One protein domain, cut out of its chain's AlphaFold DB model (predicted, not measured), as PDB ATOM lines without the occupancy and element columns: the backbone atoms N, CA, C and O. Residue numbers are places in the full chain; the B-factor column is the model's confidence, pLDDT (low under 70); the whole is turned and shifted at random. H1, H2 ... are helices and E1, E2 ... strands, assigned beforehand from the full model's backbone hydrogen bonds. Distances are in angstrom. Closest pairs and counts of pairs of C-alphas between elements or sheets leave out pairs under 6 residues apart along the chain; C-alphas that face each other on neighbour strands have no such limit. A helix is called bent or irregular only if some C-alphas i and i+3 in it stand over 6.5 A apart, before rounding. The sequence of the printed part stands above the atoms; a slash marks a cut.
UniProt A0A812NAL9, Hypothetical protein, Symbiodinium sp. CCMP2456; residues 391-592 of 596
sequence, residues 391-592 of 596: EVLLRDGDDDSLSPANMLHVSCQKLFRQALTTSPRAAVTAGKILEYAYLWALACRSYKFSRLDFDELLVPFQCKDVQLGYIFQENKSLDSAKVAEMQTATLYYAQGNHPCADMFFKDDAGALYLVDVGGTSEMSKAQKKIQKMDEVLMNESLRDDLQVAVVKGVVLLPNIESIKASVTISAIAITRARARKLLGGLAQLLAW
ATOM      1  N   GLU A 391     111.419  39.331 112.602       81.50
ATOM      2  CA  GLU A 391     111.425  38.682 113.918       81.50
ATOM      3  C   GLU A 391     112.032  39.577 115.008       81.50
ATOM      4  O   GLU A 391     111.438  39.690 116.073       81.50
ATOM      5  N   VAL A 392     113.132  40.285 114.727       80.00
ATOM      6  CA  VAL A 392     113.770  41.214 115.675       80.00
ATOM      7  C   VAL A 392     112.872  42.422 115.947       80.00
ATOM      8  O   VAL A 392     112.736  42.834 117.094       80.00
ATOM      9  N   LEU A 393     112.212  42.966 114.917       85.12
ATOM     10  CA  LEU A 393     111.260  44.077 115.074       85.12
ATOM     11  C   LEU A 393     110.022  43.689 115.901       85.12
ATOM     12  O   LEU A 393     109.337  44.567 116.419       85.12
ATOM     13  N   LEU A 394     109.713  42.392 115.994       82.00
ATOM     14  CA  LEU A 394     108.563  41.838 116.714       82.00
ATOM     15  C   LEU A 394     108.884  41.364 118.139       82.00
ATOM     16  O   LEU A 394     107.967  40.916 118.832       82.00
ATOM     17  N   ARG A 395     110.147  41.450 118.574       77.88
ATOM     18  CA  ARG A 395     110.542  41.140 119.951       77.88
ATOM     19  C   ARG A 395     109.980  42.180 120.910       77.88
ATOM     20  O   ARG A 395     109.902  43.359 120.568       77.88
ATOM     21  N   ASP A 396     109.599  41.738 122.102       67.12
ATOM     22  CA  ASP A 396     109.155  42.646 123.157       67.12
ATOM     23  C   ASP A 396     110.270  43.664 123.464       67.12
ATOM     24  O   ASP A 396     111.447  43.308 123.517       67.12
ATOM     25  N   GLY A 397     109.896  44.946 123.539       56.84
ATOM     26  CA  GLY A 397     110.839  46.068 123.595       56.84
ATOM     27  C   GLY A 397     111.725  46.104 124.850       56.84
ATOM     28  O   GLY A 397     111.388  45.515 125.872       56.84
ATOM     29  N   ASP A 398     112.833  46.848 124.737       53.62
ATOM     30  CA  ASP A 398     113.884  47.094 125.748       53.62
ATOM     31  C   ASP A 398     113.378  47.604 127.121       53.62
ATOM     32  O   ASP A 398     112.296  48.191 127.239       53.62
ATOM     33  N   ASP A 399     114.273  47.521 128.120       50.47
ATOM     34  CA  ASP A 399     114.184  48.104 129.474       50.47
ATOM     35  C   ASP A 399     113.993  49.637 129.512       50.47
ATOM     36  O   ASP A 399     113.573  50.182 130.537       50.47
ATOM     37  N   ASP A 400     114.185  50.351 128.391       55.75
ATOM     38  CA  ASP A 400     113.819  51.775 128.240       55.75
ATOM     39  C   ASP A 400     112.299  51.940 128.010       55.75
ATOM     40  O   ASP A 400     111.800  52.631 127.108       55.75
ATOM     41  N   SER A 401     111.547  51.230 128.851       58.19
ATOM     42  CA  SER A 401     110.090  51.078 128.895       58.19
ATOM     43  C   SER A 401     109.327  52.398 129.066       58.19
ATOM     44  O   SER A 401     108.102  52.419 128.953       58.19
ATOM     45  N   LEU A 402     110.036  53.509 129.295       65.38
ATOM     46  CA  LEU A 402     109.466  54.826 129.570       65.38
ATOM     47  C   LEU A 402     109.559  55.814 128.398       65.38
ATOM     48  O   LEU A 402     108.917  56.866 128.455       65.38
ATOM     49  N   SER A 403     110.314  55.527 127.327       82.38
ATOM     50  CA  SER A 403     110.343  56.458 126.189       82.38
ATOM     51  C   SER A 403     109.003  56.418 125.426       82.38
ATOM     52  O   SER A 403     108.536  55.334 125.059       82.38
ATOM     53  N   PRO A 404     108.360  57.567 125.122       84.62
ATOM     54  CA  PRO A 404     107.064  57.556 124.433       84.62
ATOM     55  C   PRO A 404     107.110  56.920 123.038       84.62
ATOM     56  O   PRO A 404     106.140  56.305 122.603       84.62
ATOM     57  N   ALA A 405     108.267  56.983 122.366       84.38
ATOM     58  CA  ALA A 405     108.501  56.296 121.097       84.38
ATOM     59  C   ALA A 405     108.396  54.769 121.237       84.38
ATOM     60  O   ALA A 405     107.790  54.109 120.392       84.38
ATOM     61  N   ASN A 406     109.000  54.218 122.297       83.88
ATOM     62  CA  ASN A 406     108.984  52.787 122.572       83.88
ATOM     63  C   ASN A 406     107.591  52.336 123.019       83.88
ATOM     64  O   ASN A 406     107.102  51.322 122.535       83.88
ATOM     65  N   MET A 407     106.896  53.126 123.845       86.75
ATOM     66  CA  MET A 407     105.503  52.838 124.211       86.75
ATOM     67  C   MET A 407     104.595  52.757 122.977       86.75
ATOM     68  O   MET A 407     103.857  51.786 122.823       86.75
ATOM     69  N   LEU A 408     104.697  53.721 122.053       89.62
ATOM     70  CA  LEU A 408     103.929  53.707 120.805       89.62
ATOM     71  C   LEU A 408     104.281  52.497 119.926       89.62
ATOM     72  O   LEU A 408     103.390  51.842 119.379       89.62
ATOM     73  N   HIS A 409     105.575  52.178 119.820       90.12
ATOM     74  CA  HIS A 409     106.061  50.992 119.117       90.12
ATOM     75  C   HIS A 409     105.469  49.709 119.699       90.12
ATOM     76  O   HIS A 409     104.886  48.935 118.945       90.12
ATOM     77  N   VAL A 410     105.562  49.515 121.017       88.12
ATOM     78  CA  VAL A 410     105.044  48.341 121.731       88.12
ATOM     79  C   VAL A 410     103.525  48.237 121.590       88.12
ATOM     80  O   VAL A 410     103.013  47.144 121.358       88.12
ATOM     81  N   SER A 411     102.784  49.346 121.672       90.06
ATOM     82  CA  SER A 411     101.327  49.348 121.469       90.06
ATOM     83  C   SER A 411     100.946  48.872 120.067       90.06
ATOM     84  O   SER A 411     100.138  47.954 119.919       90.06
ATOM     85  N   CYS A 412     101.574  49.426 119.028       93.00
ATOM     86  CA  CYS A 412     101.315  49.019 117.646       93.00
ATOM     87  C   CYS A 412     101.774  47.583 117.366       93.00
ATOM     88  O   CYS A 412     101.074  46.817 116.701       93.00
ATOM     89  N   GLN A 413     102.930  47.198 117.907       90.88
ATOM     90  CA  GLN A 413     103.464  45.847 117.809       90.88
ATOM     91  C   GLN A 413     102.491  44.841 118.430       90.88
ATOM     92  O   GLN A 413     102.178  43.835 117.800       90.88
ATOM     93  N   LYS A 414     101.946  45.117 119.622       88.88
ATOM     94  CA  LYS A 414     100.934  44.269 120.271       88.88
ATOM     95  C   LYS A 414      99.687  44.097 119.406       88.88
ATOM     96  O   LYS A 414      99.232  42.966 119.259       88.88
ATOM     97  N   LEU A 415      99.181  45.170 118.791       89.75
ATOM     98  CA  LEU A 415      98.045  45.089 117.858       89.75
ATOM     99  C   LEU A 415      98.365  44.198 116.653       89.75
ATOM    100  O   LEU A 415      97.569  43.332 116.287       89.75
ATOM    101  N   PHE A 416      99.558  44.349 116.074       89.56
ATOM    102  CA  PHE A 416     100.014  43.505 114.972       89.56
ATOM    103  C   PHE A 416     100.156  42.031 115.392       89.56
ATOM    104  O   PHE A 416      99.654  41.141 114.706       89.56
ATOM    105  N   ARG A 417     100.770  41.750 116.552       85.81
ATOM    106  CA  ARG A 417     100.886  40.389 117.112       85.81
ATOM    107  C   ARG A 417      99.507  39.787 117.372       85.81
ATOM    108  O   ARG A 417      99.267  38.643 117.002       85.81
ATOM    109  N   GLN A 418      98.584  40.563 117.939       83.25
ATOM    110  CA  GLN A 418      97.207  40.140 118.175       83.25
ATOM    111  C   GLN A 418      96.494  39.782 116.865       83.25
ATOM    112  O   GLN A 418      95.783  38.777 116.806       83.25
ATOM    113  N   ALA A 419      96.715  40.544 115.791       81.06
ATOM    114  CA  ALA A 419      96.172  40.220 114.474       81.06
ATOM    115  C   ALA A 419      96.697  38.874 113.934       81.06
ATOM    116  O   ALA A 419      95.956  38.150 113.274       81.06
ATOM    117  N   LEU A 420      97.937  38.493 114.258       78.44
ATOM    118  CA  LEU A 420      98.489  37.184 113.888       78.44
ATOM    119  C   LEU A 420      97.961  36.027 114.755       78.44
ATOM    120  O   LEU A 420      97.956  34.884 114.293       78.44
ATOM    121  N   THR A 421      97.538  36.288 115.998       71.75
ATOM    122  CA  THR A 421      97.184  35.244 116.982       71.75
ATOM    123  C   THR A 421      95.690  35.030 117.196       71.75
ATOM    124  O   THR A 421      95.296  33.920 117.544       71.75
ATOM    125  N   THR A 422      94.834  36.024 116.948       66.00
ATOM    126  CA  THR A 422      93.374  35.945 117.211       66.00
ATOM    127  C   THR A 422      92.619  35.012 116.229       66.00
ATOM    128  O   THR A 422      91.392  35.020 116.146       66.00
ATOM    129  N   SER A 423      93.333  34.156 115.490       52.62
ATOM    130  CA  SER A 423      92.781  33.173 114.551       52.62
ATOM    131  C   SER A 423      92.513  31.837 115.259       52.62
ATOM    132  O   SER A 423      93.437  31.045 115.473       52.62
ATOM    133  N   PRO A 424      91.250  31.605 115.671       46.81
ATOM    134  CA  PRO A 424      90.416  30.664 114.910       46.81
ATOM    135  C   PRO A 424      88.954  31.111 114.637       46.81
ATOM    136  O   PRO A 424      88.120  30.282 114.292       46.81
ATOM    137  N   ARG A 425      88.567  32.395 114.797       48.44
ATOM    138  CA  ARG A 425      87.141  32.815 114.638       48.44
ATOM    139  C   ARG A 425      86.832  33.887 113.590       48.44
ATOM    140  O   ARG A 425      85.702  33.943 113.117       48.44
ATOM    141  N   ALA A 426      87.799  34.702 113.183       48.31
ATOM    142  CA  ALA A 426      87.633  35.674 112.105       48.31
ATOM    143  C   ALA A 426      88.908  35.662 111.265       48.31
ATOM    144  O   ALA A 426      89.996  35.860 111.802       48.31
ATOM    145  N   ALA A 427      88.797  35.367 109.971       48.06
ATOM    146  CA  ALA A 427      89.943  35.361 109.076       48.06
ATOM    147  C   ALA A 427      90.537  36.777 109.012       48.06
ATOM    148  O   ALA A 427      90.003  37.648 108.328       48.06
ATOM    149  N   VAL A 428      91.629  37.025 109.738       53.91
ATOM    150  CA  VAL A 428      92.453  38.215 109.518       53.91
ATOM    151  C   VAL A 428      93.016  38.065 108.115       53.91
ATOM    152  O   VAL A 428      93.772  37.135 107.835       53.91
ATOM    153  N   THR A 429      92.555  38.915 107.203       64.44
ATOM    154  CA  THR A 429      92.959  38.837 105.805       64.44
ATOM    155  C   THR A 429      94.412  39.276 105.650       64.44
ATOM    156  O   THR A 429      94.938  40.028 106.472       64.44
ATOM    157  N   ALA A 430      95.064  38.869 104.556       68.44
ATOM    158  CA  ALA A 430      96.340  39.462 104.144       68.44
ATOM    159  C   ALA A 430      96.276  41.005 104.127       68.44
ATOM    160  O   ALA A 430      97.250  41.669 104.476       68.44
ATOM    161  N   GLY A 431      95.104  41.556 103.777       77.81
ATOM    162  CA  GLY A 431      94.793  42.981 103.874       77.81
ATOM    163  C   GLY A 431      94.906  43.505 105.303       77.81
ATOM    164  O   GLY A 431      95.689  44.414 105.542       77.81
ATOM    165  N   LYS A 432      94.250  42.862 106.275       82.00
ATOM    166  CA  LYS A 432      94.276  43.304 107.675       82.00
ATOM    167  C   LYS A 432      95.677  43.240 108.299       82.00
ATOM    168  O   LYS A 432      96.049  44.141 109.049       82.00
ATOM    169  N   ILE A 433      96.484  42.224 107.972       85.44
ATOM    170  CA  ILE A 433      97.902  42.171 108.393       85.44
ATOM    171  C   ILE A 433      98.660  43.382 107.835       85.44
ATOM    172  O   ILE A 433      99.411  44.035 108.561       85.44
ATOM    173  N   LEU A 434      98.449  43.701 106.556       88.38
ATOM    174  CA  LEU A 434      99.083  44.842 105.906       88.38
ATOM    175  C   LEU A 434      98.604  46.182 106.490       88.38
ATOM    176  O   LEU A 434      99.423  47.076 106.687       88.38
ATOM    177  N   GLU A 435      97.319  46.317 106.817       91.00
ATOM    178  CA  GLU A 435      96.756  47.491 107.495       91.00
ATOM    179  C   GLU A 435      97.427  47.728 108.851       91.00
ATOM    180  O   GLU A 435      97.904  48.831 109.107       91.00
ATOM    181  N   TYR A 436      97.543  46.695 109.695       92.25
ATOM    182  CA  TYR A 436      98.236  46.821 110.982       92.25
ATOM    183  C   TYR A 436      99.734  47.102 110.820       92.25
ATOM    184  O   TYR A 436     100.311  47.823 111.635       92.25
ATOM    185  N   ALA A 437     100.367  46.590 109.759       93.81
ATOM    186  CA  ALA A 437     101.748  46.941 109.440       93.81
ATOM    187  C   ALA A 437     101.884  48.431 109.078       93.81
ATOM    188  O   ALA A 437     102.792  49.101 109.571       93.81
ATOM    189  N   TYR A 438     100.970  48.980 108.270       96.19
ATOM    190  CA  TYR A 438     100.958  50.416 107.985       96.19
ATOM    191  C   TYR A 438     100.615  51.253 109.214       96.19
ATOM    192  O   TYR A 438     101.289  52.253 109.432       96.19
ATOM    193  N   LEU A 439      99.651  50.841 110.044       96.62
ATOM    194  CA  LEU A 439      99.340  51.519 111.308       96.62
ATOM    195  C   LEU A 439     100.605  51.673 112.153       96.62
ATOM    196  O   LEU A 439     100.955  52.778 112.568       96.62
ATOM    197  N   TRP A 440     101.332  50.570 112.335       96.06
ATOM    198  CA  TRP A 440     102.566  50.545 113.105       96.06
ATOM    199  C   TRP A 440     103.653  51.430 112.497       96.06
ATOM    200  O   TRP A 440     104.235  52.271 113.187       96.06
ATOM    201  N   ALA A 441     103.910  51.281 111.196       96.25
ATOM    202  CA  ALA A 441     104.944  52.048 110.521       96.25
ATOM    203  C   ALA A 441     104.623  53.552 110.506       96.25
ATOM    204  O   ALA A 441     105.492  54.363 110.825       96.25
ATOM    205  N   LEU A 442     103.388  53.946 110.187       97.06
ATOM    206  CA  LEU A 442     102.973  55.350 110.139       97.06
ATOM    207  C   LEU A 442     102.985  55.992 111.533       97.06
ATOM    208  O   LEU A 442     103.484  57.111 111.670       97.06
ATOM    209  N   ALA A 443     102.531  55.290 112.576       96.69
ATOM    210  CA  ALA A 443     102.601  55.779 113.955       96.69
ATOM    211  C   ALA A 443     104.054  56.062 114.377       96.69
ATOM    212  O   ALA A 443     104.392  57.180 114.765       96.69
ATOM    213  N   CYS A 444     104.957  55.090 114.215       94.69
ATOM    214  CA  CYS A 444     106.356  55.263 114.610       94.69
ATOM    215  C   CYS A 444     107.095  56.306 113.757       94.69
ATOM    216  O   CYS A 444     107.889  57.090 114.286       94.69
ATOM    217  N   ARG A 445     106.834  56.354 112.443       94.25
ATOM    218  CA  ARG A 445     107.450  57.340 111.538       94.25
ATOM    219  C   ARG A 445     106.991  58.755 111.855       94.25
ATOM    220  O   ARG A 445     107.836  59.642 111.946       94.25
ATOM    221  N   SER A 446     105.689  58.956 112.043       95.44
ATOM    222  CA  SER A 446     105.139  60.267 112.402       95.44
ATOM    223  C   SER A 446     105.672  60.743 113.751       95.44
ATOM    224  O   SER A 446     106.149  61.868 113.825       95.44
ATOM    225  N   TYR A 447     105.737  59.885 114.778       94.19
ATOM    226  CA  TYR A 447     106.367  60.239 116.058       94.19
ATOM    227  C   TYR A 447     107.825  60.693 115.871       94.19
ATOM    228  O   TYR A 447     108.221  61.767 116.331       94.19
ATOM    229  N   LYS A 448     108.626  59.882 115.163       90.31
ATOM    230  CA  LYS A 448     110.072  60.093 114.993       90.31
ATOM    231  C   LYS A 448     110.401  61.330 114.163       90.31
ATOM    232  O   LYS A 448     111.322  62.068 114.500       90.31
ATOM    233  N   PHE A 449     109.704  61.522 113.049       91.69
ATOM    234  CA  PHE A 449     109.996  62.600 112.104       91.69
ATOM    235  C   PHE A 449     109.106  63.828 112.302       91.69
ATOM    236  O   PHE A 449     109.320  64.827 111.620       91.69
ATOM    237  N   SER A 450     108.129  63.757 113.217       93.56
ATOM    238  CA  SER A 450     107.075  64.768 113.422       93.56
ATOM    239  C   SER A 450     106.306  65.103 112.138       93.56
ATOM    240  O   SER A 450     105.817  66.215 111.961       93.56
ATOM    241  N   ARG A 451     106.265  64.151 111.197       93.88
ATOM    242  CA  ARG A 451     105.580  64.277 109.911       93.88
ATOM    243  C   ARG A 451     105.396  62.935 109.218       93.88
ATOM    244  O   ARG A 451     106.177  62.003 109.432       93.88
ATOM    245  N   LEU A 452     104.432  62.887 108.306       94.31
ATOM    246  CA  LEU A 452     104.276  61.827 107.310       94.31
ATOM    247  C   LEU A 452     104.587  62.366 105.915       94.31
ATOM    248  O   LEU A 452     104.240  63.492 105.578       94.31
ATOM    249  N   ASP A 453     105.281  61.555 105.122       92.56
ATOM    250  CA  ASP A 453     105.714  61.888 103.766       92.56
ATOM    251  C   ASP A 453     104.976  60.979 102.784       92.56
ATOM    252  O   ASP A 453     105.385  59.841 102.540       92.56
ATOM    253  N   PHE A 454     103.854  61.478 102.269       91.69
ATOM    254  CA  PHE A 454     103.080  60.856 101.201       91.69
ATOM    255  C   PHE A 454     103.519  61.432  99.850       91.69
ATOM    256  O   PHE A 454     102.699  61.907  99.066       91.69
ATOM    257  N   ASP A 455     104.829  61.381  99.595       81.69
ATOM    258  CA  ASP A 455     105.483  61.834  98.369       81.69
ATOM    259  C   ASP A 455     105.429  63.356  98.162       81.69
ATOM    260  O   ASP A 455     106.236  64.085  98.732       81.69
ATOM    261  N   GLU A 456     104.488  63.867  97.369       80.31
ATOM    262  CA  GLU A 456     104.330  65.317  97.163       80.31
ATOM    263  C   GLU A 456     103.594  65.999  98.329       80.31
ATOM    264  O   GLU A 456     103.529  67.227  98.404       80.31
ATOM    265  N   LEU A 457     103.066  65.208  99.268       87.88
ATOM    266  CA  LEU A 457     102.353  65.684 100.444       87.88
ATOM    267  C   LEU A 457     103.151  65.397 101.724       87.88
ATOM    268  O   LEU A 457     103.233  64.260 102.193       87.88
ATOM    269  N   LEU A 458     103.672  66.462 102.331       92.19
ATOM    270  CA  LEU A 458     104.270  66.434 103.664       92.19
ATOM    271  C   LEU A 458     103.233  66.868 104.702       92.19
ATOM    272  O   LEU A 458     102.824  68.027 104.722       92.19
ATOM    273  N   VAL A 459     102.838  65.947 105.575       94.06
ATOM    274  CA  VAL A 459     101.813  66.177 106.600       94.06
ATOM    275  C   VAL A 459     102.481  66.395 107.959       94.06
ATOM    276  O   VAL A 459     103.116  65.457 108.450       94.06
ATOM    277  N   PRO A 460     102.369  67.582 108.582       94.69
ATOM    278  CA  PRO A 460     102.857  67.818 109.938       94.69
ATOM    279  C   PRO A 460     101.965  67.073 110.937       94.69
ATOM    280  O   PRO A 460     100.838  67.465 111.214       94.69
ATOM    281  N   PHE A 461     102.458  65.940 111.424       95.75
ATOM    282  CA  PHE A 461     101.726  65.075 112.335       95.75
ATOM    283  C   PHE A 461     102.726  64.287 113.165       95.75
ATOM    284  O   PHE A 461     103.562  63.557 112.622       95.75
ATOM    285  N   GLN A 462     102.631  64.423 114.483       95.25
ATOM    286  CA  GLN A 462     103.423  63.656 115.432       95.25
ATOM    287  C   GLN A 462     102.496  62.757 116.248       95.25
ATOM    288  O   GLN A 462     101.974  63.178 117.276       95.25
ATOM    289  N   CYS A 463     102.285  61.521 115.790       96.38
ATOM    290  CA  CYS A 463     101.462  60.549 116.507       96.38
ATOM    291  C   CYS A 463     102.031  60.292 117.902       96.38
ATOM    292  O   CYS A 463     103.212  59.988 118.021       96.38
ATOM    293  N   LYS A 464     101.201  60.394 118.936       95.12
ATOM    294  CA  LYS A 464     101.521  60.076 120.333       95.12
ATOM    295  C   LYS A 464     100.738  58.873 120.842       95.12
ATOM    296  O   LYS A 464     101.159  58.272 121.824       95.12
ATOM    297  N   ASP A 465      99.634  58.533 120.181       95.62
ATOM    298  CA  ASP A 465      98.762  57.435 120.576       95.62
ATOM    299  C   ASP A 465      98.061  56.797 119.369       95.62
ATOM    300  O   ASP A 465      97.858  57.439 118.333       95.62
ATOM    301  N   VAL A 466      97.676  55.530 119.518       96.50
ATOM    302  CA  VAL A 466      96.878  54.787 118.537       96.50
ATOM    303  C   VAL A 466      95.586  54.298 119.169       96.50
ATOM    304  O   VAL A 466      95.602  53.654 120.215       96.50
ATOM    305  N   GLN A 467      94.458  54.570 118.518       95.56
ATOM    306  CA  GLN A 467      93.142  54.242 119.065       95.56
ATOM    307  C   GLN A 467      92.230  53.607 118.023       95.56
ATOM    308  O   GLN A 467      92.302  53.892 116.830       95.56
ATOM    309  N   LEU A 468      91.337  52.743 118.490       93.25
ATOM    310  CA  LEU A 468      90.254  52.229 117.666       93.25
ATOM    311  C   LEU A 468      89.231  53.347 117.429       93.25
ATOM    312  O   LEU A 468      88.871  54.053 118.370       93.25
ATOM    313  N   GLY A 469      88.739  53.494 116.201       91.81
ATOM    314  CA  GLY A 469      87.741  54.513 115.887       91.81
ATOM    315  C   GLY A 469      86.794  54.133 114.753       91.81
ATOM    316  O   GLY A 469      87.069  53.243 113.947       91.81
ATOM    317  N   TYR A 470      85.670  54.847 114.690       91.56
ATOM    318  CA  TYR A 470      84.704  54.796 113.594       91.56
ATOM    319  C   TYR A 470      84.078  56.184 113.424       91.56
ATOM    320  O   TYR A 470      83.491  56.712 114.367       91.56
ATOM    321  N   ILE A 471      84.243  56.787 112.243       91.25
ATOM    322  CA  ILE A 471      83.831  58.178 111.961       91.25
ATOM    323  C   ILE A 471      82.795  58.279 110.836       91.25
ATOM    324  O   ILE A 471      82.615  59.346 110.263       91.25
ATOM    325  N   PHE A 472      82.139  57.173 110.488       89.25
ATOM    326  CA  PHE A 472      81.149  57.127 109.415       89.25
ATOM    327  C   PHE A 472      79.742  56.927 109.972       89.25
ATOM    328  O   PHE A 472      79.552  56.346 111.035       89.25
ATOM    329  N   GLN A 473      78.748  57.382 109.226       87.88
ATOM    330  CA  GLN A 473      77.337  57.092 109.456       87.88
ATOM    331  C   GLN A 473      76.899  55.878 108.615       87.88
ATOM    332  O   GLN A 473      77.644  55.385 107.763       87.88
ATOM    333  N   GLU A 474      75.676  55.382 108.824       82.62
ATOM    334  CA  GLU A 474      75.133  54.231 108.075       82.62
ATOM    335  C   GLU A 474      75.056  54.479 106.559       82.62
ATOM    336  O   GLU A 474      75.260  53.569 105.753       82.62
ATOM    337  N   ASN A 475      74.828  55.732 106.158       81.31
ATOM    338  CA  ASN A 475      74.812  56.179 104.762       81.31
ATOM    339  C   ASN A 475      76.219  56.324 104.142       81.31
ATOM    340  O   ASN A 475      76.321  56.727 102.984       81.31
ATOM    341  N   LYS A 476      77.287  55.990 104.885       84.06
ATOM    342  CA  LYS A 476      78.699  56.103 104.484       84.06
ATOM    343  C   LYS A 476      79.230  57.537 104.328       84.06
ATOM    344  O   LYS A 476      80.305  57.689 103.750       84.06
ATOM    345  N   SER A 477      78.546  58.556 104.853       87.56
ATOM    346  CA  SER A 477      79.135  59.893 105.027       87.56
ATOM    347  C   SER A 477      79.864  60.015 106.364       87.56
ATOM    348  O   SER A 477      79.619  59.225 107.281       87.56
ATOM    349  N   LEU A 478      80.736  61.013 106.499       91.19
ATOM    350  CA  LEU A 478      81.417  61.300 107.762       91.19
ATOM    351  C   LEU A 478      80.430  61.791 108.835       91.19
ATOM    352  O   LEU A 478      79.555  62.623 108.577       91.19
ATOM    353  N   ASP A 479      80.583  61.286 110.054       92.38
ATOM    354  CA  ASP A 479      79.861  61.747 111.234       92.38
ATOM    355  C   ASP A 479      80.581  62.967 111.826       92.38
ATOM    356  O   ASP A 479      81.674  62.846 112.381       92.38
ATOM    357  N   SER A 480      79.973  64.152 111.712       92.00
ATOM    358  CA  SER A 480      80.571  65.410 112.170       92.00
ATOM    359  C   SER A 480      80.815  65.447 113.678       92.00
ATOM    360  O   SER A 480      81.832  65.995 114.104       92.00
ATOM    361  N   ALA A 481      79.969  64.807 114.490       92.75
ATOM    362  CA  ALA A 481      80.186  64.726 115.933       92.75
ATOM    363  C   ALA A 481      81.405  63.849 116.251       92.75
ATOM    364  O   ALA A 481      82.268  64.242 117.037       92.75
ATOM    365  N   LYS A 482      81.534  62.697 115.581       92.81
ATOM    366  CA  LYS A 482      82.690  61.803 115.766       92.81
ATOM    367  C   LYS A 482      83.985  62.410 115.247       92.81
ATOM    368  O   LYS A 482      85.018  62.282 115.900       92.81
ATOM    369  N   VAL A 483      83.935  63.101 114.109       92.81
ATOM    370  CA  VAL A 483      85.087  63.841 113.586       92.81
ATOM    371  C   VAL A 483      85.487  64.943 114.565       92.81
ATOM    372  O   VAL A 483      86.676  65.082 114.839       92.81
ATOM    373  N   ALA A 484      84.547  65.688 115.152       91.44
ATOM    374  CA  ALA A 484      84.850  66.720 116.147       91.44
ATOM    375  C   ALA A 484      85.527  66.153 117.413       91.44
ATOM    376  O   ALA A 484      86.486  66.753 117.895       91.44
ATOM    377  N   GLU A 485      85.105  64.974 117.888       93.44
ATOM    378  CA  GLU A 485      85.681  64.271 119.051       93.44
ATOM    379  C   GLU A 485      87.130  63.786 118.837       93.44
ATOM    380  O   GLU A 485      87.835  63.500 119.810       93.44
ATOM    381  N   MET A 486      87.599  63.690 117.586       94.56
ATOM    382  CA  MET A 486      88.954  63.221 117.295       94.56
ATOM    383  C   MET A 486      90.027  64.150 117.861       94.56
ATOM    384  O   MET A 486      90.037  65.359 117.604       94.56
ATOM    385  N   GLN A 487      91.000  63.535 118.527       94.06
ATOM    386  CA  GLN A 487      92.161  64.203 119.096       94.06
ATOM    387  C   GLN A 487      93.243  64.440 118.037       94.06
ATOM    388  O   GLN A 487      93.522  63.588 117.189       94.06
ATOM    389  N   THR A 488      93.899  65.595 118.121       89.62
ATOM    390  CA  THR A 488      95.168  65.845 117.425       89.62
ATOM    391  C   THR A 488      96.258  64.946 118.008       89.62
ATOM    392  O   THR A 488      96.239  64.672 119.207       89.62
ATOM    393  N   ALA A 489      97.233  64.535 117.193       94.25
ATOM    394  CA  ALA A 489      98.307  63.606 117.576       94.25
ATOM    395  C   ALA A 489      97.867  62.157 117.888       94.25
ATOM    396  O   ALA A 489      98.688  61.372 118.360       94.25
ATOM    397  N   THR A 490      96.632  61.763 117.571       97.19
ATOM    398  CA  THR A 490      96.173  60.369 117.680       97.19
ATOM    399  C   THR A 490      95.931  59.789 116.291       97.19
ATOM    400  O   THR A 490      95.243  60.398 115.467       97.19
ATOM    401  N   LEU A 491      96.511  58.618 116.012       97.56
ATOM    402  CA  LEU A 491      96.254  57.867 114.784       97.56
ATOM    403  C   LEU A 491      95.178  56.815 115.050       97.56
ATOM    404  O   LEU A 491      95.388  55.868 115.809       97.56
ATOM    405  N   TYR A 492      94.025  56.975 114.412       96.50
ATOM    406  CA  TYR A 492      92.915  56.051 114.564       96.50
ATOM    407  C   TYR A 492      92.985  54.943 113.517       96.50
ATOM    408  O   TYR A 492      93.344  55.188 112.363       96.50
ATOM    409  N   TYR A 493      92.612  53.727 113.907       93.75
ATOM    410  CA  TYR A 493      92.425  52.598 112.997       93.75
ATOM    411  C   TYR A 493      90.992  52.084 113.077       93.75
ATOM    412  O   TYR A 493      90.357  52.105 114.135       93.75
ATOM    413  N   ALA A 494      90.464  51.646 111.937       87.00
ATOM    414  CA  ALA A 494      89.044  51.383 111.815       87.00
ATOM    415  C   ALA A 494      88.604  50.065 112.474       87.00
ATOM    416  O   ALA A 494      89.241  49.013 112.321       87.00
ATOM    417  N   GLN A 495      87.457  50.117 113.160       69.12
ATOM    418  CA  GLN A 495      86.747  48.943 113.668       69.12
ATOM    419  C   GLN A 495      85.803  48.368 112.600       69.12
ATOM    420  O   GLN A 495      84.870  49.035 112.164       69.12
ATOM    421  N   GLY A 496      85.996  47.102 112.219       66.56
ATOM    422  CA  GLY A 496      85.099  46.408 111.286       66.56
ATOM    423  C   GLY A 496      85.194  46.902 109.835       66.56
ATOM    424  O   GLY A 496      86.251  47.346 109.391       66.56
ATOM    425  N   ASN A 497      84.095  46.777 109.084       66.88
ATOM    426  CA  ASN A 497      84.029  47.166 107.672       66.88
ATOM    427  C   ASN A 497      83.823  48.676 107.540       66.88
ATOM    428  O   ASN A 497      82.693  49.162 107.485       66.88
ATOM    429  N   HIS A 498      84.923  49.415 107.478       71.88
ATOM    430  CA  HIS A 498      84.881  50.852 107.270       71.88
ATOM    431  C   HIS A 498      84.589  51.201 105.802       71.88
ATOM    432  O   HIS A 498      85.064  50.506 104.895       71.88
ATOM    433  N   PRO A 499      83.824  52.271 105.519       77.62
ATOM    434  CA  PRO A 499      83.424  52.566 104.154       77.62
ATOM    435  C   PRO A 499      84.577  52.904 103.213       77.62
ATOM    436  O   PRO A 499      84.507  52.471 102.073       77.62
ATOM    437  N   CYS A 500      85.625  53.624 103.610       86.44
ATOM    438  CA  CYS A 500      86.636  54.069 102.632       86.44
ATOM    439  C   CYS A 500      88.058  54.257 103.171       86.44
ATOM    440  O   CYS A 500      88.899  54.778 102.449       86.44
ATOM    441  N   ALA A 501      88.319  53.901 104.426       92.12
ATOM    442  CA  ALA A 501      89.624  54.122 105.044       92.12
ATOM    443  C   ALA A 501      89.904  53.066 106.105       92.12
ATOM    444  O   ALA A 501      89.017  52.726 106.879       92.12
ATOM    445  N   ASP A 502      91.139  52.603 106.183       93.06
ATOM    446  CA  ASP A 502      91.578  51.662 107.209       93.06
ATOM    447  C   ASP A 502      92.138  52.406 108.433       93.06
ATOM    448  O   ASP A 502      92.099  51.900 109.558       93.06
ATOM    449  N   MET A 503      92.637  53.630 108.222       96.06
ATOM    450  CA  MET A 503      93.184  54.522 109.244       96.06
ATOM    451  C   MET A 503      92.791  55.975 108.970       96.06
ATOM    452  O   MET A 503      92.525  56.351 107.828       96.06
ATOM    453  N   PHE A 504      92.786  56.811 110.005       96.56
ATOM    454  CA  PHE A 504      92.509  58.239 109.868       96.56
ATOM    455  C   PHE A 504      93.077  59.058 111.032       96.56
ATOM    456  O   PHE A 504      93.278  58.543 112.132       96.56
ATOM    457  N   PHE A 505      93.373  60.337 110.799       97.31
ATOM    458  CA  PHE A 505      93.926  61.238 111.820       97.31
ATOM    459  C   PHE A 505      93.705  62.713 111.461       97.31
ATOM    460  O   PHE A 505      93.460  63.041 110.299       97.31
ATOM    461  N   LYS A 506      93.818  63.598 112.458       96.25
ATOM    462  CA  LYS A 506      93.910  65.050 112.252       96.25
ATOM    463  C   LYS A 506      95.361  65.508 112.352       96.25
ATOM    464  O   LYS A 506      96.062  65.102 113.283       96.25
ATOM    465  N   ASP A 507      95.797  66.339 111.411       94.06
ATOM    466  CA  ASP A 507      97.092  67.015 111.513       94.06
ATOM    467  C   ASP A 507      97.047  68.203 112.487       94.06
ATOM    468  O   ASP A 507      96.001  68.539 113.053       94.06
ATOM    469  N   ASP A 508      98.199  68.844 112.682       89.62
ATOM    470  CA  ASP A 508      98.338  69.975 113.606       89.62
ATOM    471  C   ASP A 508      97.553  71.226 113.151       89.62
ATOM    472  O   ASP A 508      97.311  72.131 113.950       89.62
ATOM    473  N   ALA A 509      97.137  71.283 111.879       91.50
ATOM    474  CA  ALA A 509      96.315  72.349 111.309       91.50
ATOM    475  C   ALA A 509      94.807  72.024 111.331       91.50
ATOM    476  O   ALA A 509      93.994  72.840 110.893       91.50
ATOM    477  N   GLY A 510      94.418  70.848 111.836       91.00
ATOM    478  CA  GLY A 510      93.026  70.404 111.893       91.00
ATOM    479  C   GLY A 510      92.480  69.866 110.568       91.00
ATOM    480  O   GLY A 510      91.262  69.745 110.421       91.00
ATOM    481  N   ALA A 511      93.342  69.541 109.599       94.12
ATOM    482  CA  ALA A 511      92.942  68.805 108.404       94.12
ATOM    483  C   ALA A 511      92.769  67.313 108.726       94.12
ATOM    484  O   ALA A 511      93.575  66.725 109.447       94.12
ATOM    485  N   LEU A 512      91.718  66.700 108.180       95.69
ATOM    486  CA  LEU A 512      91.409  65.281 108.351       95.69
ATOM    487  C   LEU A 512      92.020  64.465 107.210       95.69
ATOM    488  O   LEU A 512      91.743  64.723 106.039       95.69
ATOM    489  N   TYR A 513      92.790  63.438 107.553       96.00
ATOM    490  CA  TYR A 513      93.372  62.499 106.600       96.00
ATOM    491  C   TYR A 513      92.702  61.141 106.734       96.00
ATOM    492  O   TYR A 513      92.656  60.571 107.823       96.00
ATOM    493  N   LEU A 514      92.225  60.617 105.611       96.00
ATOM    494  CA  LEU A 514      91.706  59.266 105.447       96.00
ATOM    495  C   LEU A 514      92.758  58.437 104.709       96.00
ATOM    496  O   LEU A 514      93.209  58.831 103.635       96.00
ATOM    497  N   VAL A 515      93.168  57.304 105.270       96.38
ATOM    498  CA  VAL A 515      94.204  56.437 104.698       96.38
ATOM    499  C   VAL A 515      93.630  55.051 104.453       96.38
ATOM    500  O   VAL A 515      93.140  54.398 105.370       96.38
ATOM    501  N   ASP A 516      93.732  54.588 103.215       94.75
ATOM    502  CA  ASP A 516      93.200  53.310 102.759       94.75
ATOM    503  C   ASP A 516      94.323  52.441 102.179       94.75
ATOM    504  O   ASP A 516      95.171  52.919 101.425       94.75
ATOM    505  N   VAL A 517      94.378  51.162 102.540       92.75
ATOM    506  CA  VAL A 517      95.492  50.255 102.225       92.75
ATOM    507  C   VAL A 517      95.032  49.172 101.258       92.75
ATOM    508  O   VAL A 517      94.058  48.466 101.501       92.75
ATOM    509  N   GLY A 518      95.732  48.997 100.138       89.19
ATOM    510  CA  GLY A 518      95.429  47.958  99.154       89.19
ATOM    511  C   GLY A 518      96.596  46.999  98.933       89.19
ATOM    512  O   GLY A 518      97.604  47.366  98.342       89.19
ATOM    513  N   GLY A 519      96.434  45.735  99.332       83.94
ATOM    514  CA  GLY A 519      97.423  44.669  99.095       83.94
ATOM    515  C   GLY A 519      97.418  44.072  97.678       83.94
ATOM    516  O   GLY A 519      98.185  43.149  97.400       83.94
ATOM    517  N   THR A 520      96.560  44.570  96.785       81.56
ATOM    518  CA  THR A 520      96.345  43.994  95.453       81.56
ATOM    519  C   THR A 520      97.454  44.324  94.455       81.56
ATOM    520  O   THR A 520      98.040  45.405  94.505       81.56
ATOM    521  N   SER A 521      97.729  43.400  93.532       81.38
ATOM    522  CA  SER A 521      98.520  43.665  92.320       81.38
ATOM    523  C   SER A 521      97.646  43.958  91.094       81.38
ATOM    524  O   SER A 521      98.165  44.344  90.045       81.38
ATOM    525  N   GLU A 522      96.322  43.809  91.205       85.94
ATOM    526  CA  GLU A 522      95.391  44.059  90.108       85.94
ATOM    527  C   GLU A 522      95.060  45.550  90.000       85.94
ATOM    528  O   GLU A 522      94.466  46.158  90.896       85.94
ATOM    529  N   MET A 523      95.374  46.136  88.842       87.62
ATOM    530  CA  MET A 523      95.118  47.554  88.575       87.62
ATOM    531  C   MET A 523      93.635  47.927  88.713       87.62
ATOM    532  O   MET A 523      93.316  48.998  89.218       87.62
ATOM    533  N   SER A 524      92.718  47.048  88.303       88.44
ATOM    534  CA  SER A 524      91.272  47.295  88.372       88.44
ATOM    535  C   SER A 524      90.765  47.385  89.817       88.44
ATOM    536  O   SER A 524      89.965  48.264  90.135       88.44
ATOM    537  N   LYS A 525      91.248  46.515  90.717       87.56
ATOM    538  CA  LYS A 525      90.940  46.564  92.156       87.56
ATOM    539  C   LYS A 525      91.532  47.822  92.799       87.56
ATOM    540  O   LYS A 525      90.847  48.489  93.574       87.56
ATOM    541  N   ALA A 526      92.765  48.182  92.438       88.94
ATOM    542  CA  ALA A 526      93.408  49.405  92.913       88.94
ATOM    543  C   ALA A 526      92.645  50.674  92.487       88.94
ATOM    544  O   ALA A 526      92.376  51.540  93.319       88.94
ATOM    545  N   GLN A 527      92.224  50.751  91.221       90.44
ATOM    546  CA  GLN A 527      91.416  51.859  90.700       90.44
ATOM    547  C   GLN A 527      90.077  51.992  91.428       90.44
ATOM    548  O   GLN A 527      89.690  53.105  91.767       90.44
ATOM    549  N   LYS A 528      89.404  50.877  91.744       90.25
ATOM    550  CA  LYS A 528      88.157  50.897  92.524       90.25
ATOM    551  C   LYS A 528      88.347  51.490  93.925       90.25
ATOM    552  O   LYS A 528      87.486  52.244  94.367       90.25
ATOM    553  N   LYS A 529      89.452  51.184  94.622       90.62
ATOM    554  CA  LYS A 529      89.757  51.797  95.935       90.62
ATOM    555  C   LYS A 529      89.941  53.311  95.815       90.62
ATOM    556  O   LYS A 529      89.387  54.061  96.612       90.62
ATOM    557  N   ILE A 530      90.659  53.757  94.786       91.88
ATOM    558  CA  ILE A 530      90.900  55.185  94.535       91.88
ATOM    559  C   ILE A 530      89.599  55.916  94.211       91.88
ATOM    560  O   ILE A 530      89.314  56.930  94.835       91.88
ATOM    561  N   GLN A 531      88.779  55.364  93.314       91.31
ATOM    562  CA  GLN A 531      87.470  55.927  92.969       91.31
ATOM    563  C   GLN A 531      86.567  56.050  94.200       91.31
ATOM    564  O   GLN A 531      85.958  57.089  94.418       91.31
ATOM    565  N   LYS A 532      86.543  55.021  95.052       91.12
ATOM    566  CA  LYS A 532      85.776  55.041  96.302       91.12
ATOM    567  C   LYS A 532      86.245  56.142  97.257       91.12
ATOM    568  O   LYS A 532      85.419  56.777  97.904       91.12
ATOM    569  N   MET A 533      87.557  56.358  97.358       92.75
ATOM    570  CA  MET A 533      88.114  57.456  98.150       92.75
ATOM    571  C   MET A 533      87.733  58.814  97.545       92.75
ATOM    572  O   MET A 533      87.280  59.688  98.276       92.75
ATOM    573  N   ASP A 534      87.856  58.983  96.227       90.94
ATOM    574  CA  ASP A 534      87.474  60.218  95.530       90.94
ATOM    575  C   ASP A 534      86.000  60.573  95.735       90.94
ATOM    576  O   ASP A 534      85.689  61.724  96.032       90.94
ATOM    577  N   GLU A 535      85.096  59.599  95.616       89.81
ATOM    578  CA  GLU A 535      83.660  59.793  95.851       89.81
ATOM    579  C   GLU A 535      83.394  60.346  97.255       89.81
ATOM    580  O   GLU A 535      82.628  61.298  97.412       89.81
ATOM    581  N   VAL A 536      84.067  59.799  98.273       89.56
ATOM    582  CA  VAL A 536      83.967  60.314  99.644       89.56
ATOM    583  C   VAL A 536      84.537  61.728  99.728       89.56
ATOM    584  O   VAL A 536      83.858  62.618 100.226       89.56
ATOM    585  N   LEU A 537      85.729  61.989  99.190       90.94
ATOM    586  CA  LEU A 537      86.322  63.330  99.245       90.94
ATOM    587  C   LEU A 537      85.452  64.392  98.563       90.94
ATOM    588  O   LEU A 537      85.314  65.488  99.100       90.94
ATOM    589  N   MET A 538      84.844  64.079  97.418       88.75
ATOM    590  CA  MET A 538      83.955  65.009  96.715       88.75
ATOM    591  C   MET A 538      82.709  65.322  97.544       88.75
ATOM    592  O   MET A 538      82.363  66.493  97.697       88.75
ATOM    593  N   ASN A 539      82.086  64.301  98.137       86.75
ATOM    594  CA  ASN A 539      80.892  64.476  98.965       86.75
ATOM    595  C   ASN A 539      81.182  65.270 100.247       86.75
ATOM    596  O   ASN A 539      80.387  66.121 100.640       86.75
ATOM    597  N   GLU A 540      82.326  65.024 100.885       87.81
ATOM    598  CA  GLU A 540      82.681  65.660 102.158       87.81
ATOM    599  C   GLU A 540      83.309  67.054 101.972       87.81
ATOM    600  O   GLU A 540      83.211  67.893 102.861       87.81
ATOM    601  N   SER A 541      83.908  67.355 100.812       81.94
ATOM    602  CA  SER A 541      84.514  68.673 100.534       81.94
ATOM    603  C   SER A 541      83.519  69.838 100.494       81.94
ATOM    604  O   SER A 541      83.926  70.993 100.600       81.94
ATOM    605  N   LEU A 542      82.225  69.539 100.351       79.50
ATOM    606  CA  LEU A 542      81.137  70.519 100.309       79.50
ATOM    607  C   LEU A 542      80.453  70.709 101.672       79.50
ATOM    608  O   LEU A 542      79.452  71.420 101.758       79.50
ATOM    609  N   ARG A 543      80.944  70.043 102.725       83.88
ATOM    610  CA  ARG A 543      80.308  70.018 104.045       83.88
ATOM    611  C   ARG A 543      81.006  70.934 105.042       83.88
ATOM    612  O   ARG A 543      82.067  70.610 105.571       83.88
ATOM    613  N   ASP A 544      80.331  72.027 105.379       81.25
ATOM    614  CA  ASP A 544      80.795  72.992 106.385       81.25
ATOM    615  C   ASP A 544      80.640  72.484 107.833       81.25
ATOM    616  O   ASP A 544      81.242  73.025 108.761       81.25
ATOM    617  N   ASP A 545      79.843  71.433 108.061       87.06
ATOM    618  CA  ASP A 545      79.516  70.942 109.404       87.06
ATOM    619  C   ASP A 545      80.606  70.061 110.038       87.06
ATOM    620  O   ASP A 545      80.569  69.821 111.245       87.06
ATOM    621  N   LEU A 546      81.599  69.603 109.266       81.50
ATOM    622  CA  LEU A 546      82.658  68.707 109.748       81.50
ATOM    623  C   LEU A 546      83.680  69.386 110.675       81.50
ATOM    624  O   LEU A 546      84.463  68.687 111.316       81.50
ATOM    625  N   GLN A 547      83.684  70.723 110.760       83.62
ATOM    626  CA  GLN A 547      84.620  71.512 111.581       83.62
ATOM    627  C   GLN A 547      86.103  71.137 111.373       83.62
ATOM    628  O   GLN A 547      86.910  71.177 112.302       83.62
ATOM    629  N   VAL A 548      86.473  70.759 110.148       86.56
ATOM    630  CA  VAL A 548      87.855  70.463 109.743       86.56
ATOM    631  C   VAL A 548      88.273  71.408 108.629       86.56
ATOM    632  O   VAL A 548      87.446  71.824 107.823       86.56
ATOM    633  N   ALA A 549      89.561  71.745 108.570       84.56
ATOM    634  CA  ALA A 549      90.065  72.693 107.575       84.56
ATOM    635  C   ALA A 549      89.948  72.148 106.140       84.56
ATOM    636  O   ALA A 549      89.645  72.884 105.205       84.56
ATOM    637  N   VAL A 550      90.223  70.854 105.966       91.69
ATOM    638  CA  VAL A 550      90.110  70.132 104.696       91.69
ATOM    639  C   VAL A 550      90.099  68.628 104.967       91.69
ATOM    640  O   VAL A 550      90.706  68.171 105.938       91.69
ATOM    641  N   VAL A 551      89.446  67.857 104.097       93.12
ATOM    642  CA  VAL A 551      89.533  66.391 104.082       93.12
ATOM    643  C   VAL A 551      90.475  65.954 102.957       93.12
ATOM    644  O   VAL A 551      90.361  66.414 101.820       93.12
ATOM    645  N   LYS A 552      91.430  65.077 103.268       94.00
ATOM    646  CA  LYS A 552      92.405  64.510 102.326       94.00
ATOM    647  C   LYS A 552      92.327  62.989 102.356       94.00
ATOM    648  O   LYS A 552      92.196  62.398 103.422       94.00
ATOM    649  N   GLY A 553      92.447  62.356 101.193       94.19
ATOM    650  CA  GLY A 553      92.459  60.899 101.070       94.19
ATOM    651  C   GLY A 553      93.791  60.403 100.532       94.19
ATOM    652  O   GLY A 553      94.323  60.969  99.578       94.19
ATOM    653  N   VAL A 554      94.320  59.344 101.132       95.50
ATOM    654  CA  VAL A 554      95.558  58.675 100.728       95.50
ATOM    655  C   VAL A 554      95.268  57.194 100.515       95.50
ATOM    656  O   VAL A 554      94.686  56.547 101.380       95.50
ATOM    657  N   VAL A 555      95.706  56.639  99.387       94.88
ATOM    658  CA  VAL A 555      95.579  55.208  99.083       94.88
ATOM    659  C   VAL A 555      96.968  54.591  98.924       94.88
ATOM    660  O   VAL A 555      97.726  54.964  98.029       94.88
ATOM    661  N   LEU A 556      97.317  53.643  99.795       95.38
ATOM    662  CA  LEU A 556      98.625  52.987  99.850       95.38
ATOM    663  C   LEU A 556      98.591  51.646  99.109       95.38
ATOM    664  O   LEU A 556      97.905  50.712  99.524       95.38
ATOM    665  N   LEU A 557      99.358  51.536  98.021       93.12
ATOM    666  CA  LEU A 557      99.328  50.409  97.082       93.12
ATOM    667  C   LEU A 557     100.740  49.830  96.857       93.12
ATOM    668  O   LEU A 557     101.348  50.052  95.805       93.12
ATOM    669  N   PRO A 558     101.303  49.072  97.819       90.81
ATOM    670  CA  PRO A 558     102.685  48.583  97.755       90.81
ATOM    671  C   PRO A 558     102.975  47.583  96.628       90.81
ATOM    672  O   PRO A 558     104.147  47.345  96.323       90.81
ATOM    673  N   ASN A 559     101.944  46.998  96.015       87.06
ATOM    674  CA  ASN A 559     102.065  45.977  94.968       87.06
ATOM    675  C   ASN A 559     101.667  46.478  93.570       87.06
ATOM    676  O   ASN A 559     101.774  45.727  92.604       87.06
ATOM    677  N   ILE A 560     101.256  47.742  93.447       88.50
ATOM    678  CA  ILE A 560     100.945  48.380  92.165       88.50
ATOM    679  C   ILE A 560     102.160  49.171  91.701       88.50
ATOM    680  O   ILE A 560     102.670  49.987  92.455       88.50
ATOM    681  N   GLU A 561     102.599  48.955  90.462       84.69
ATOM    682  CA  GLU A 561     103.758  49.624  89.854       84.69
ATOM    683  C   GLU A 561     103.604  51.143  89.773       84.69
ATOM    684  O   GLU A 561     104.344  51.920  90.376       84.69
ATOM    685  N   SER A 562     102.616  51.561  88.996       85.75
ATOM    686  CA  SER A 562     102.319  52.949  88.691       85.75
ATOM    687  C   SER A 562     100.870  53.035  88.254       85.75
ATOM    688  O   SER A 562     100.323  52.080  87.699       85.75
ATOM    689  N   ILE A 563     100.249  54.180  88.494       83.12
ATOM    690  CA  ILE A 563      98.881  54.443  88.068       83.12
ATOM    691  C   ILE A 563      98.955  55.427  86.917       83.12
ATOM    692  O   ILE A 563      99.593  56.473  87.017       83.12
ATOM    693  N   LYS A 564      98.326  55.076  85.796       69.94
ATOM    694  CA  LYS A 564      98.243  55.977  84.650       69.94
ATOM    695  C   LYS A 564      97.313  57.131  85.019       69.94
ATOM    696  O   LYS A 564      96.113  56.913  85.190       69.94
ATOM    697  N   ALA A 565      97.875  58.335  85.124       56.22
ATOM    698  CA  ALA A 565      97.132  59.576  85.297       56.22
ATOM    699  C   ALA A 565      96.177  59.750  84.107       56.22
ATOM    700  O   ALA A 565      96.581  60.149  83.020       56.22
ATOM    701  N   SER A 566      94.924  59.343  84.284       49.78
ATOM    702  CA  SER A 566      93.878  59.475  83.262       49.78
ATOM    703  C   SER A 566      92.690  60.300  83.754       49.78
ATOM    704  O   SER A 566      91.800  60.598  82.970       49.78
ATOM    705  N   VAL A 567      92.705  60.729  85.021       53.19
ATOM    706  CA  VAL A 567      91.676  61.567  85.646       53.19
ATOM    707  C   VAL A 567      92.360  62.496  86.658       53.19
ATOM    708  O   VAL A 567      93.358  62.110  87.267       53.19
ATOM    709  N   THR A 568      91.854  63.717  86.830       56.09
ATOM    710  CA  THR A 568      92.130  64.566  88.001       56.09
ATOM    711  C   THR A 568      91.559  63.877  89.241       56.09
ATOM    712  O   THR A 568      90.370  63.987  89.520       56.09
ATOM    713  N   ILE A 569      92.399  63.099  89.918       64.94
ATOM    714  CA  ILE A 569      92.073  62.343  91.132       64.94
ATOM    715  C   ILE A 569      92.338  63.264  92.334       64.94
ATOM    716  O   ILE A 569      93.407  63.873  92.411       64.94
ATOM    717  N   SER A 570      91.374  63.387  93.252       80.81
ATOM    718  CA  SER A 570      91.526  64.166  94.495       80.81
ATOM    719  C   SER A 570      92.275  63.372  95.571       80.81
ATOM    720  O   SER A 570      92.971  63.949  96.409       80.81
ATOM    721  N   ALA A 571      92.138  62.047  95.548       88.38
ATOM    722  CA  ALA A 571      92.869  61.107  96.377       88.38
ATOM    723  C   ALA A 571      94.332  60.956  95.927       88.38
ATOM    724  O   ALA A 571      94.665  60.860  94.747       88.38
ATOM    725  N   ILE A 572      95.230  60.860  96.899       91.31
ATOM    726  CA  ILE A 572      96.659  60.689  96.655       91.31
ATOM    727  C   ILE A 572      96.966  59.195  96.647       91.31
ATOM    728  O   ILE A 572      96.952  58.538  97.688       91.31
ATOM    729  N   ALA A 573      97.256  58.642  95.472       92.50
ATOM    730  CA  ALA A 573      97.642  57.244  95.344       92.50
ATOM    731  C   ALA A 573      99.167  57.081  95.440       92.50
ATOM    732  O   ALA A 573      99.916  57.565  94.591       92.50
ATOM    733  N   ILE A 574      99.631  56.355  96.455       93.25
ATOM    734  CA  ILE A 574     101.047  56.065  96.685       93.25
ATOM    735  C   ILE A 574     101.325  54.621  96.269       93.25
ATOM    736  O   ILE A 574     100.755  53.686  96.830       93.25
ATOM    737  N   THR A 575     102.211  54.423  95.294       91.81
ATOM    738  CA  THR A 575     102.444  53.114  94.660       91.81
ATOM    739  C   THR A 575     103.844  52.554  94.937       91.81
ATOM    740  O   THR A 575     104.760  53.280  95.341       91.81
ATOM    741  N   ARG A 576     104.004  51.239  94.733       88.62
ATOM    742  CA  ARG A 576     105.247  50.445  94.808       88.62
ATOM    743  C   ARG A 576     106.294  50.982  95.783       88.62
ATOM    744  O   ARG A 576     106.090  50.908  96.988       88.62
ATOM    745  N   ALA A 577     107.409  51.504  95.269       85.62
ATOM    746  CA  ALA A 577     108.583  51.883  96.047       85.62
ATOM    747  C   ALA A 577     108.240  52.920  97.124       85.62
ATOM    748  O   ALA A 577     108.713  52.828  98.251       85.62
ATOM    749  N   ARG A 578     107.349  53.871  96.819       89.31
ATOM    750  CA  ARG A 578     106.938  54.916  97.766       89.31
ATOM    751  C   ARG A 578     106.080  54.345  98.895       89.31
ATOM    752  O   ARG A 578     106.323  54.641 100.061       89.31
ATOM    753  N   ALA A 579     105.135  53.467  98.565       92.31
ATOM    754  CA  ALA A 579     104.294  52.798  99.558       92.31
ATOM    755  C   ALA A 579     105.114  51.822 100.422       92.31
ATOM    756  O   ALA A 579     105.009  51.821 101.646       92.31
ATOM    757  N   ARG A 580     106.026  51.064  99.806       91.19
ATOM    758  CA  ARG A 580     106.972  50.173 100.499       91.19
ATOM    759  C   ARG A 580     107.900  50.935 101.443       91.19
ATOM    760  O   ARG A 580     108.105  50.505 102.572       91.19
ATOM    761  N   LYS A 581     108.386  52.108 101.033       90.31
ATOM    762  CA  LYS A 581     109.202  52.990 101.879       90.31
ATOM    763  C   LYS A 581     108.464  53.454 103.138       90.31
ATOM    764  O   LYS A 581     109.095  53.617 104.182       90.31
ATOM    765  N   LEU A 582     107.144  53.646 103.068       93.75
ATOM    766  CA  LEU A 582     106.325  53.984 104.238       93.75
ATOM    767  C   LEU A 582     106.224  52.834 105.248       93.75
ATOM    768  O   LEU A 582     106.160  53.117 106.440       93.75
ATOM    769  N   LEU A 583     106.292  51.573 104.807       93.81
ATOM    770  CA  LEU A 583     106.368  50.405 105.701       93.81
ATOM    771  C   LEU A 583     107.724  50.276 106.411       93.81
ATOM    772  O   LEU A 583     107.822  49.571 107.416       93.81
ATOM    773  N   GLY A 584     108.773  50.928 105.897       91.94
ATOM    774  CA  GLY A 584     110.128  50.817 106.432       91.94
ATOM    775  C   GLY A 584     110.575  49.356 106.537       91.94
ATOM    776  O   GLY A 584     110.467  48.590 105.580       91.94
ATOM    777  N   GLY A 585     111.035  48.951 107.720       90.25
ATOM    778  CA  GLY A 585     111.472  47.587 108.009       90.25
ATOM    779  C   GLY A 585     110.398  46.514 107.806       90.25
ATOM    780  O   GLY A 585     110.738  45.368 107.503       90.25
ATOM    781  N   LEU A 586     109.111  46.876 107.894       92.62
ATOM    782  CA  LEU A 586     107.992  45.946 107.700       92.62
ATOM    783  C   LEU A 586     107.741  45.601 106.233       92.62
ATOM    784  O   LEU A 586     106.983  44.671 105.965       92.62
ATOM    785  N   ALA A 587     108.384  46.269 105.267       89.94
ATOM    786  CA  ALA A 587     108.201  45.920 103.856       89.94
ATOM    787  C   ALA A 587     108.680  44.487 103.533       89.94
ATOM    788  O   ALA A 587     108.267  43.920 102.525       89.94
ATOM    789  N   GLN A 588     109.474  43.868 104.420       87.06
ATOM    790  CA  GLN A 588     109.806  42.437 104.381       87.06
ATOM    791  C   GLN A 588     108.559  41.534 104.334       87.06
ATOM    792  O   GLN A 588     108.596  40.489 103.690       87.06
ATOM    793  N   LEU A 589     107.438  41.949 104.946       86.81
ATOM    794  CA  LEU A 589     106.164  41.215 104.919       86.81
ATOM    795  C   LEU A 589     105.637  40.986 103.501       86.81
ATOM    796  O   LEU A 589     104.973  39.985 103.243       86.81
ATOM    797  N   LEU A 590     105.933  41.900 102.575       84.25
ATOM    798  CA  LEU A 590     105.440  41.828 101.200       84.25
ATOM    799  C   LEU A 590     106.059  40.671 100.411       84.25
ATOM    800  O   LEU A 590     105.495  40.278  99.398       84.25
ATOM    801  N   ALA A 591     107.177  40.106 100.881       76.69
ATOM    802  CA  ALA A 591     107.734  38.880 100.313       76.69
ATOM    803  C   ALA A 591     106.889  37.637 100.653       76.69
ATOM    804  O   ALA A 591     107.004  36.612  99.985       76.69
ATOM    805  N   TRP A 592     106.057  37.697 101.699       80.50
ATOM    806  CA  TRP A 592     105.279  36.552 102.193       80.50
ATOM    807  C   TRP A 592     103.770  36.726 102.020       80.50
ATOM    808  O   TRP A 592     103.043  35.736 101.901       80.50
TER     809      TRP A 592
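Overview. This is residues 391 to 592 of the 596 residues of the protein "Hypothetical protein" of Symbiodinium sp. CCMP2456 (UniProt A0A812NAL9). A strongly twisted sheet of six strands, E3 to E8, makes the core, with the helical hairpin H1 and H2 and the kinked helix H5 on one face and the single long helix H4 on the other, three layers with helices on both faces. The small strand hairpin E1 and E2 sits near H2, H5 and the end strand E8, while the short helix H3 only grazes the sheet. The printed part has 202 residues with five named helices and eight named strands in the order H1 H2 E1 E2 E3 H3 E4 E5 E6 H4 E7 E8 H5; the larger sheet, in the order E3 E4 E5 E6 E7 E8, is mixed, and the class is mixed, helices and strands. The whole is compact, with a radius of gyration of the C-alphas of 16.4 A and spans of 49 by 37 by 36 A.

Along the chain. Start at Glu 391; residues 391 to 403 hold no named element. Find C-alpha 404 at (107.064, 57.556, 124.433), where H1 begins and runs 25.5 A to residue 421. H2, residues 430 to 449, is the longest helix by residues and spans 28.0 A. Read on to E1, residues 452 to 454, E2, residues 457 to 459, E3, residues 465 to 469, and H3, residues 480 to 485. E4, residues 490 to 494, E5, residues 503 to 506, and E6, residues 512 to 517, form a meander, each strand the antiparallel neighbour of the one before. H4, residues 523 to 540, spans 25.8 A, and E7, residues 551 to 557, spans 20.0 A from C-alpha 551 at (89.533, 66.391, 104.082). E8 holds residues 572 to 575, and H5, residues 576 to 591, ends at C-alpha 591, (107.734, 38.880, 100.313). H5 is irregular: C-alphas 582 and 585 are 9.0 A apart, and it has a kink of 126 degrees near residue 585.

Arrangement. Look first at the larger sheet, whose edge strands are E3 and E8. E3 and E4 are parallel, with N 491 and O 465 2.9 A apart; E4 and E5 are antiparallel, with N 492 and O 504 at 2.9 A. E5 and E6 are antiparallel, with N 515 and O 503 at 2.8 A. E7 is parallel to E6, with N 514 and O 552 at 2.8 A, and to E8, with N 555 and O 572 at 2.8 A. E3, H3, E4 and E6, H4, E7 are strand-helix-strand units, two parallel neighbour strands with a helix between, each with a right-handed crossover. H4 runs along the strands at a height over the sheet of 9.2 A, its line at 6 degrees to E7 on the local plane; the closest C-alphas are those of Met 533 and Gly 553, 6.3 A. H5 is on the opposite face from H4. H2 touches H1 at a shallow tilt of 4 degrees, opposite ways, closest at the C-alphas of Cys 412 and Trp 440, 5.0 A. H2 with residues 437 to 442 alone touches H5 with residues 582 to 586 alone, at a steep tilt of 61 degrees, closest at the C-alphas of Ala 441 and Leu 583, 5.3 A. E1 and E2 are an antiparallel hairpin, with N 459 and O 452 at 2.8 A. Every O i to N i+4 pair is within hydrogen-bond range in H1, H2, H3 and H4; in H5 it is 5 of 12, beside 10 of 13 O i to N i+3 pairs.

Size, cuts and confidence. The C-alphas farthest apart, of Asp 399 and Ser 566, are 51.7 A apart. The printed part has no cut. The link from E7 to E8, residues 558 to 571, is long, and residues 421 to 426, of which 421 belongs to H1, stand free. The mean pLDDT of the printed part is 85.7; it is under 70 at residues 396 to 402, 422 to 430, 495 to 497 and 564 to 569.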